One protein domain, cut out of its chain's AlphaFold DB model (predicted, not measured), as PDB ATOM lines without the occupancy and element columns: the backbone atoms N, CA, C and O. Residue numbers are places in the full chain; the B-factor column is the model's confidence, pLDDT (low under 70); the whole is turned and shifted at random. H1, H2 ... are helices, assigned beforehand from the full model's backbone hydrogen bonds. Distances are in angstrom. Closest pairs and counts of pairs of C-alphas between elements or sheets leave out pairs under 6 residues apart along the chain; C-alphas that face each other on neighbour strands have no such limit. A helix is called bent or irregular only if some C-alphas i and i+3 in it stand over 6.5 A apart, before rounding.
ATOM      1  N   THR A  19     169.946 282.355 274.321       89.75
ATOM      2  CA  THR A  19     171.061 282.677 273.412       89.75
ATOM      3  C   THR A  19     171.242 284.182 273.202       89.75
ATOM      4  O   THR A  19     172.373 284.674 273.213       89.75
ATOM      5  N   GLU A  20     170.155 284.939 273.022       90.50
ATOM      6  CA  GLU A  20     170.223 286.398 272.861       90.50
ATOM      7  C   GLU A  20     170.707 287.067 274.156       90.50
ATOM      8  O   GLU A  20     171.563 287.954 274.109       90.50
ATOM      9  N   ILE A  21     170.231 286.601 275.316       91.06
ATOM     10  CA  ILE A  21     170.663 287.083 276.639       91.06
ATOM     11  C   ILE A  21     172.163 286.844 276.829       91.06
ATOM     12  O   ILE A  21     172.908 287.777 277.139       91.06
ATOM     13  N   ILE A  22     172.623 285.620 276.575       91.31
ATOM     14  CA  ILE A  22     174.028 285.215 276.694       91.31
ATOM     15  C   ILE A  22     174.901 286.037 275.752       91.31
ATOM     16  O   ILE A  22     175.947 286.541 276.156       91.31
ATOM     17  N   THR A  23     174.447 286.246 274.516       90.75
ATOM     18  CA  THR A  23     175.169 287.059 273.533       90.75
ATOM     19  C   THR A  23     175.345 288.494 274.031       90.75
ATOM     20  O   THR A  23     176.443 289.041 273.942       90.75
ATOM     21  N   ILE A  24     174.310 289.105 274.619       91.06
ATOM     22  CA  ILE A  24     174.416 290.448 275.212       91.06
ATOM     23  C   ILE A  24     175.430 290.483 276.360       91.06
ATOM     24  O   ILE A  24     176.191 291.451 276.454       91.06
ATOM     25  N   LEU A  25     175.449 289.455 277.213       89.62
ATOM     26  CA  LEU A  25     176.389 289.344 278.335       89.62
ATOM     27  C   LEU A  25     177.836 289.169 277.859       89.62
ATOM     28  O   LEU A  25     178.730 289.834 278.379       89.62
ATOM     29  N   ILE A  26     178.067 288.332 276.846       89.69
ATOM     30  CA  ILE A  26     179.394 288.130 276.251       89.69
ATOM     31  C   ILE A  26     179.882 289.421 275.593       89.69
ATOM     32  O   ILE A  26     181.014 289.827 275.823       89.69
ATOM     33  N   LEU A  27     179.028 290.103 274.824       89.38
ATOM     34  CA  LEU A  27     179.377 291.367 274.168       89.38
ATOM     35  C   LEU A  27     179.642 292.507 275.159       89.38
ATOM     36  O   LEU A  27     180.372 293.442 274.832       89.38
ATOM     37  N   PHE A  28     179.071 292.436 276.362       88.81
ATOM     38  CA  PHE A  28     179.362 293.391 277.427       88.81
ATOM     39  C   PHE A  28     180.785 293.228 277.977       88.81
ATOM     40  O   PHE A  28     181.426 294.232 278.274       88.81
ATOM     41  N   HIS A  29     181.290 291.996 278.084       86.69
ATOM     42  CA  HIS A  29     182.565 291.691 278.743       86.69
ATOM     43  C   HIS A  29     183.793 292.422 278.155       86.69
ATOM     44  O   HIS A  29     184.571 292.965 278.936       86.69
ATOM     45  N   PRO A  30     184.009 292.480 276.824       85.62
ATOM     46  CA  PRO A  30     185.116 293.241 276.244       85.62
ATOM     47  C   PRO A  30     184.806 294.738 276.060       85.62
ATOM     48  O   PRO A  30     185.648 295.461 275.536       85.62
ATOM     49  N   GLY A  31     183.602 295.208 276.395       79.19
ATOM     50  CA  GLY A  31     183.194 296.588 276.139       79.19
ATOM     51  C   GLY A  31     183.746 297.588 277.157       79.19
ATOM     52  O   GLY A  31     183.931 297.269 278.326       79.19
ATOM     53  N   ASP A  32     183.885 298.853 276.750       82.25
ATOM     54  CA  ASP A  32     184.355 299.963 277.605       82.25
ATOM     55  C   ASP A  32     183.326 300.430 278.666       82.25
ATOM     56  O   ASP A  32     183.395 301.538 279.214       82.25
ATOM     57  N   PHE A  33     182.320 299.609 278.966       86.25
ATOM     58  CA  PHE A  33     181.222 299.969 279.854       86.25
ATOM     59  C   PHE A  33     181.494 299.525 281.287       86.25
ATOM     60  O   PHE A  33     181.457 298.345 281.609       86.25
ATOM     61  N   ARG A  34     181.638 300.496 282.195       87.31
ATOM     62  CA  ARG A  34     181.756 300.229 283.642       87.31
ATOM     63  C   ARG A  34     180.517 299.569 284.252       87.31
ATOM     64  O   ARG A  34     180.632 298.840 285.229       87.31
ATOM     65  N   CYS A  35     179.335 299.852 283.702       89.44
ATOM     66  CA  CYS A  35     178.060 299.393 284.241       89.44
ATOM     67  C   CYS A  35     177.174 298.822 283.133       89.44
ATOM     68  O   CYS A  35     177.080 299.388 282.042       89.44
ATOM     69  N   PHE A  36     176.437 297.759 283.459       89.62
ATOM     70  CA  PHE A  36     175.569 297.072 282.505       89.62
ATOM     71  C   PHE A  36     174.316 297.885 282.120       89.62
ATOM     72  O   PHE A  36     173.887 297.867 280.972       89.62
ATOM     73  N   SER A  37     173.744 298.660 283.049       91.06
ATOM     74  CA  SER A  37     172.511 299.435 282.804       91.06
ATOM     75  C   SER A  37     172.643 300.484 281.682       91.06
ATOM     76  O   SER A  37     171.818 300.462 280.762       91.06
ATOM     77  N   PRO A  38     173.673 301.359 281.676       89.88
ATOM     78  CA  PRO A  38     173.909 302.283 280.563       89.88
ATOM     79  C   PRO A  38     174.195 301.575 279.234       89.88
ATOM     80  O   PRO A  38     173.677 301.994 278.198       89.88
ATOM     81  N   TYR A  39     174.968 300.486 279.271       91.81
ATOM     82  CA  TYR A  39     175.267 299.667 278.096       91.81
ATOM     83  C   TYR A  39     173.992 299.106 277.464       91.81
ATOM     84  O   TYR A  39     173.754 299.301 276.273       91.81
ATOM     85  N   TYR A  40     173.148 298.459 278.271       91.50
ATOM     86  CA  TYR A  40     171.933 297.813 277.794       91.50
ATOM     87  C   TYR A  40     170.951 298.838 277.223       91.50
ATOM     88  O   TYR A  40     170.551 298.748 276.065       91.50
ATOM     89  N   LYS A  41     170.601 299.861 278.019       89.25
ATOM     90  CA  LYS A  41     169.585 300.861 277.651       89.25
ATOM     91  C   LYS A  41     169.998 301.729 276.465       89.25
ATOM     92  O   LYS A  41     169.133 302.164 275.708       89.25
ATOM     93  N   GLY A  42     171.288 302.022 276.329       86.25
ATOM     94  CA  GLY A  42     171.797 302.858 275.250       86.25
ATOM     95  C   GLY A  42     172.199 302.037 274.038       86.25
ATOM     96  O   GLY A  42     171.590 302.115 272.975       86.25
ATOM     97  N   ASP A  43     173.269 301.283 274.213       79.12
ATOM     98  CA  ASP A  43     174.167 300.892 273.141       79.12
ATOM     99  C   ASP A  43     173.829 299.507 272.579       79.12
ATOM    100  O   ASP A  43     173.725 299.337 271.360       79.12
ATOM    101  N   ALA A  44     173.542 298.547 273.460       81.31
ATOM    102  CA  ALA A  44     173.075 297.216 273.083       81.31
ATOM    103  C   ALA A  44     171.711 297.290 272.379       81.31
ATOM    104  O   ALA A  44     171.570 296.793 271.264       81.31
ATOM    105  N   CYS A  45     170.735 298.002 272.956       79.06
ATOM    106  CA  CYS A  45     169.408 298.173 272.353       79.06
ATOM    107  C   CYS A  45     169.440 298.823 270.961       79.06
ATOM    108  O   CYS A  45     168.542 298.573 270.163       79.06
ATOM    109  N   LYS A  46     170.439 299.662 270.654       84.81
ATOM    110  CA  LYS A  46     170.584 300.288 269.329       84.81
ATOM    111  C   LYS A  46     171.301 299.376 268.341       84.81
ATOM    112  O   LYS A  46     170.784 299.149 267.250       84.81
ATOM    113  N   ARG A  47     172.472 298.855 268.716       83.69
ATOM    114  CA  ARG A  47     173.306 298.029 267.828       83.69
ATOM    115  C   ARG A  47     172.698 296.666 267.545       83.69
ATOM    116  O   ARG A  47     172.810 296.162 266.435       83.69
ATOM    117  N   LEU A  48     172.047 296.081 268.543       84.19
ATOM    118  CA  LEU A  48     171.583 294.699 268.494       84.19
ATOM    119  C   LEU A  48     170.113 294.596 268.074       84.19
ATOM    120  O   LEU A  48     169.595 293.497 267.928       84.19
ATOM    121  N   LYS A  49     169.451 295.727 267.792       82.56
ATOM    122  CA  LYS A  49     168.053 295.769 267.332       82.56
ATOM    123  C   LYS A  49     167.808 294.983 266.043       82.56
ATOM    124  O   LYS A  49     166.707 294.503 265.829       82.56
ATOM    125  N   GLN A  50     168.813 294.907 265.173       81.69
ATOM    126  CA  GLN A  50     168.733 294.149 263.921       81.69
ATOM    127  C   GLN A  50     169.028 292.656 264.117       81.69
ATOM    128  O   GLN A  50     168.667 291.849 263.270       81.69
ATOM    129  N   LEU A  51     169.693 292.297 265.218       82.44
ATOM    130  CA  LEU A  51     170.102 290.926 265.523       82.44
ATOM    131  C   LEU A  51     169.091 290.213 266.425       82.44
ATOM    132  O   LEU A  51     168.968 288.995 266.348       82.44
ATOM    133  N   PHE A  52     168.362 290.962 267.253       82.00
ATOM    134  CA  PHE A  52     167.421 290.422 268.224       82.00
ATOM    135  C   PHE A  52     165.997 290.849 267.922       82.00
ATOM    136  O   PHE A  52     165.681 292.036 267.823       82.00
ATOM    137  N   SER A  53     165.129 289.850 267.807       72.12
ATOM    138  CA  SER A  53     163.730 290.038 267.422       72.12
ATOM    139  C   SER A  53     162.863 290.537 268.584       72.12
ATOM    140  O   SER A  53     161.862 291.211 268.347       72.12
ATOM    141  N   CYS A  54     163.276 290.267 269.831       77.56
ATOM    142  CA  CYS A  54     162.513 290.564 271.049       77.56
ATOM    143  C   CYS A  54     163.385 291.188 272.158       77.56
ATOM    144  O   CYS A  54     163.531 290.625 273.242       77.56
ATOM    145  N   LEU A  55     163.968 292.370 271.915       85.00
ATOM    146  CA  LEU A  55     164.641 293.135 272.975       85.00
ATOM    147  C   LEU A  55     163.634 293.575 274.047       85.00
ATOM    148  O   LEU A  55     162.728 294.371 273.789       85.00
ATOM    149  N   VAL A  56     163.818 293.075 275.267       87.75
ATOM    150  CA  VAL A  56     162.971 293.408 276.418       87.75
ATOM    151  C   VAL A  56     163.463 294.670 277.134       87.75
ATOM    152  O   VAL A  56     164.580 295.149 276.923       87.75
ATOM    153  N   SER A  57     162.633 295.229 278.016       88.81
ATOM    154  CA  SER A  57     163.058 296.331 278.886       88.81
ATOM    155  C   SER A  57     164.199 295.893 279.812       88.81
ATOM    156  O   SER A  57     164.340 294.714 280.121       88.81
ATOM    157  N   TYR A  58     164.998 296.846 280.303       90.50
ATOM    158  CA  TYR A  58     166.126 296.546 281.194       90.50
ATOM    159  C   TYR A  58     165.727 295.723 282.428       90.50
ATOM    160  O   TYR A  58     166.422 294.780 282.776       90.50
ATOM    161  N   ASN A  59     164.607 296.048 283.079       90.19
ATOM    162  CA  ASN A  59     164.183 295.323 284.279       90.19
ATOM    163  C   ASN A  59     163.806 293.870 283.954       90.19
ATOM    164  O   ASN A  59     164.241 292.963 284.651       90.19
ATOM    165  N   CYS A  60     163.076 293.648 282.855       89.69
ATOM    166  CA  CYS A  60     162.746 292.299 282.395       89.69
ATOM    167  C   CYS A  60     164.004 291.525 281.976       89.69
ATOM    168  O   CYS A  60     164.124 290.339 282.264       89.69
ATOM    169  N   PHE A  61     164.978 292.204 281.362       91.25
ATOM    170  CA  PHE A  61     166.271 291.603 281.055       91.25
ATOM    171  C   PHE A  61     167.006 291.159 282.319       91.25
ATOM    172  O   PHE A  61     167.574 290.080 282.322       91.25
ATOM    173  N   VAL A  62     167.010 291.969 283.383       90.56
ATOM    174  CA  VAL A  62     167.672 291.607 284.647       90.56
ATOM    175  C   VAL A  62     167.042 290.350 285.241       90.56
ATOM    176  O   VAL A  62     167.775 289.447 285.620       90.56
ATOM    177  N   GLU A  63     165.713 290.244 285.257       90.56
ATOM    178  CA  GLU A  63     165.027 289.037 285.740       90.56
ATOM    179  C   GLU A  63     165.401 287.791 284.920       90.56
ATOM    180  O   GLU A  63     165.771 286.766 285.487       90.56
ATOM    181  N   LEU A  64     165.369 287.893 283.586       90.25
ATOM    182  CA  LEU A  64     165.734 286.786 282.694       90.25
ATOM    183  C   LEU A  64     167.227 286.441 282.766       90.25
ATOM    184  O   LEU A  64     167.604 285.277 282.671       90.25
ATOM    185  N   ARG A  65     168.086 287.448 282.939       90.31
ATOM    186  CA  ARG A  65     169.530 287.276 283.099       90.31
ATOM    187  C   ARG A  65     169.832 286.410 284.303       90.31
ATOM    188  O   ARG A  65     170.673 285.536 284.169       90.31
ATOM    189  N   GLU A  66     169.204 286.659 285.448       88.88
ATOM    190  CA  GLU A  66     169.469 285.857 286.646       88.88
ATOM    191  C   GLU A  66     169.059 284.390 286.425       88.88
ATOM    192  O   GLU A  66     169.837 283.499 286.751       88.88
ATOM    193  N   GLU A  67     167.915 284.134 285.772       88.00
ATOM    194  CA  GLU A  67     167.473 282.777 285.391       88.00
ATOM    195  C   GLU A  67     168.533 282.061 284.528       88.00
ATOM    196  O   GLU A  67     169.018 280.990 284.890       88.00
ATOM    197  N   VAL A  68     168.965 282.696 283.433       89.31
ATOM    198  CA  VAL A  68     169.922 282.110 282.477       89.31
ATOM    199  C   VAL A  68     171.337 282.018 283.052       89.31
ATOM    200  O   VAL A  68     172.058 281.057 282.792       89.31
ATOM    201  N   PHE A  69     171.763 283.007 283.839       87.62
ATOM    202  CA  PHE A  69     173.107 283.055 284.413       87.62
ATOM    203  C   PHE A  69     173.346 281.899 285.385       87.62
ATOM    204  O   PHE A  69     174.440 281.337 285.393       87.62
ATOM    205  N   HIS A  70     172.331 281.510 286.159       86.00
ATOM    206  CA  HIS A  70     172.420 280.342 287.032       86.00
ATOM    207  C   HIS A  70     172.656 279.046 286.247       86.00
ATOM    208  O   HIS A  70     173.559 278.285 286.598       86.00
ATOM    209  N   GLU A  71     171.902 278.815 285.171       84.06
ATOM    210  CA  GLU A  71     172.079 277.634 284.313       84.06
ATOM    211  C   GLU A  71     173.471 277.605 283.670       84.06
ATOM    212  O   GLU A  71     174.142 276.571 283.647       84.06
ATOM    213  N   LEU A  72     173.945 278.765 283.215       84.75
ATOM    214  CA  LEU A  72     175.263 278.908 282.606       84.75
ATOM    215  C   LEU A  72     176.401 278.679 283.595       84.75
ATOM    216  O   LEU A  72     177.389 278.038 283.246       84.75
ATOM    217  N   LEU A  73     176.273 279.187 284.822       87.62
ATOM    218  CA  LEU A  73     177.280 279.008 285.864       87.62
ATOM    219  C   LEU A  73     177.445 277.527 286.218       87.62
ATOM    220  O   LEU A  73     178.575 277.049 286.292       87.62
ATOM    221  N   ILE A  74     176.329 276.805 286.363       89.62
ATOM    222  CA  ILE A  74     176.334 275.357 286.602       89.62
ATOM    223  C   ILE A  74     177.028 274.640 285.443       89.62
ATOM    224  O   ILE A  74     177.884 273.788 285.672       89.62
ATOM    225  N   TRP A  75     176.706 275.004 284.198       85.31
ATOM    226  CA  TRP A  75     177.348 274.413 283.026       85.31
ATOM    227  C   TRP A  75     178.863 274.659 283.006       85.31
ATOM    228  O   TRP A  75     179.624 273.718 282.801       85.31
ATOM    229  N   VAL A  76     179.314 275.891 283.270       87.06
ATOM    230  CA  VAL A  76     180.748 276.231 283.308       87.06
ATOM    231  C   VAL A  76     181.473 275.471 284.418       87.06
ATOM    232  O   VAL A  76     182.575 274.985 284.184       87.06
ATOM    233  N   GLN A  77     180.865 275.334 285.599       88.94
ATOM    234  CA  GLN A  77     181.430 274.552 286.704       88.94
ATOM    235  C   GLN A  77     181.585 273.083 286.315       88.94
ATOM    236  O   GLN A  77     182.688 272.553 286.384       88.94
ATOM    237  N   VAL A  78     180.519 272.465 285.792       90.12
ATOM    238  CA  VAL A  78     180.568 271.082 285.303       90.12
ATOM    239  C   VAL A  78     181.628 270.927 284.217       90.12
ATOM    240  O   VAL A  78     182.390 269.979 284.254       90.12
ATOM    241  N   VAL A  79     181.736 271.838 283.254       89.19
ATOM    242  CA  VAL A  79     182.768 271.725 282.212       89.19
ATOM    243  C   VAL A  79     184.178 271.884 282.788       89.19
ATOM    244  O   VAL A  79     185.088 271.175 282.364       89.19
ATOM    245  N   SER A  80     184.360 272.781 283.759       83.81
ATOM    246  CA  SER A  80     185.652 273.017 284.407       83.81
ATOM    247  C   SER A  80     186.094 271.862 285.307       83.81
ATOM    248  O   SER A  80     187.294 271.663 285.443       83.81
ATOM    249  N   ASP A  81     185.166 271.114 285.908       83.56
ATOM    250  CA  ASP A  81     185.471 269.982 286.798       83.56
ATOM    251  C   ASP A  81     185.894 268.710 286.034       83.56
ATOM    252  O   ASP A  81     186.394 267.756 286.629       83.56
ATOM    253  N   TYR A  82     185.671 268.676 284.717       71.94
ATOM    254  CA  TYR A  82     185.991 267.541 283.840       71.94
ATOM    255  C   TYR A  82     187.249 267.786 282.979       71.94
ATOM    256  O   TYR A  82     187.594 266.937 282.152       71.94
TER     257      TYR A  82
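This is residues 19 to 82 of the 83 residues of an uncharacterized protein of Bacteroides stercoris (UniProt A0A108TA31). A long helix, H3, and a shorter one, H2, make an L, with H2 meeting H3 near the beginning of H3, and the short helix H1 sits in the angle of the L, crossing the first half of H3. The far end of H3 sticks out from this small body as an arm, residues 73 to 82, of which 73 to 81 belong to H3. The printed part has 64 residues with three named helices, in the order H1, H2, H3 along the chain, and no named strand; its class is all helix. It is only just compact, close to loose, with a radius of gyration of the C-alphas of 12.8 A, and its elongated outline spans 39 by 24 by 20 A.

H3, the longest helix, covers residues 58 to 81 and measures 33.3 A from its first C-alpha at (166.126, 296.546, 281.194) to its last at (185.471, 269.982, 286.798). It has a kink of 32 degrees near residue 67. H1 covers residues 19 to 28, 14.1 A long, and its first C-alpha is at (171.061, 282.677, 273.412). H2 covers residues 36 to 47 and is 14.9 A long. H2 is only just irregular: C-alphas 41 and 44 are 6.8 A apart, and its line is a rough one.

H3 touches H1 with residues 61 to 68 alone, and the closest C-alphas are those of Arg 65 and Ile 21, 6.6 A apart. The lines of H1 and H3 are about perpendicular, at 88 degrees. H3 and H2 only just touch, with 3 pairs of C-alphas within 8 A, through residue 58 of H3 and residues 37 to 41 of H2 alone. Their closest C-alphas are those of Tyr 58 and Lys 41, 6.6 A apart, and their lines are about perpendicular, at 81 degrees. H1 and H2 only just touch, with 3 pairs of C-alphas within 8 A, the closest being those of Ile 24 and Ala 44 at 7.2 A. They run opposite ways at a steep tilt of 69 degrees, only just short of about perpendicular. The helix packing is mostly crossed, as no pair of these helices is at a shallow tilt. In H1 every O i to N i+4 pair is within hydrogen-bond range; in H3 19 of 20 are, and in H2 5 of 8.

The two C-alphas farthest apart are those of Gly 42 and Tyr 82, at 39.0 A. Without residues 73 to 82, which stand free, the body has 54 residues, spans 26 by 25 by 18 A and has a radius of gyration of 10.5 A. The links from H1 to H2, with 7 residues, and from H2 to H3, with 10, are short but not tight. The printed part has no cut, its mean pLDDT is 86.7, and no printed residue is under 70.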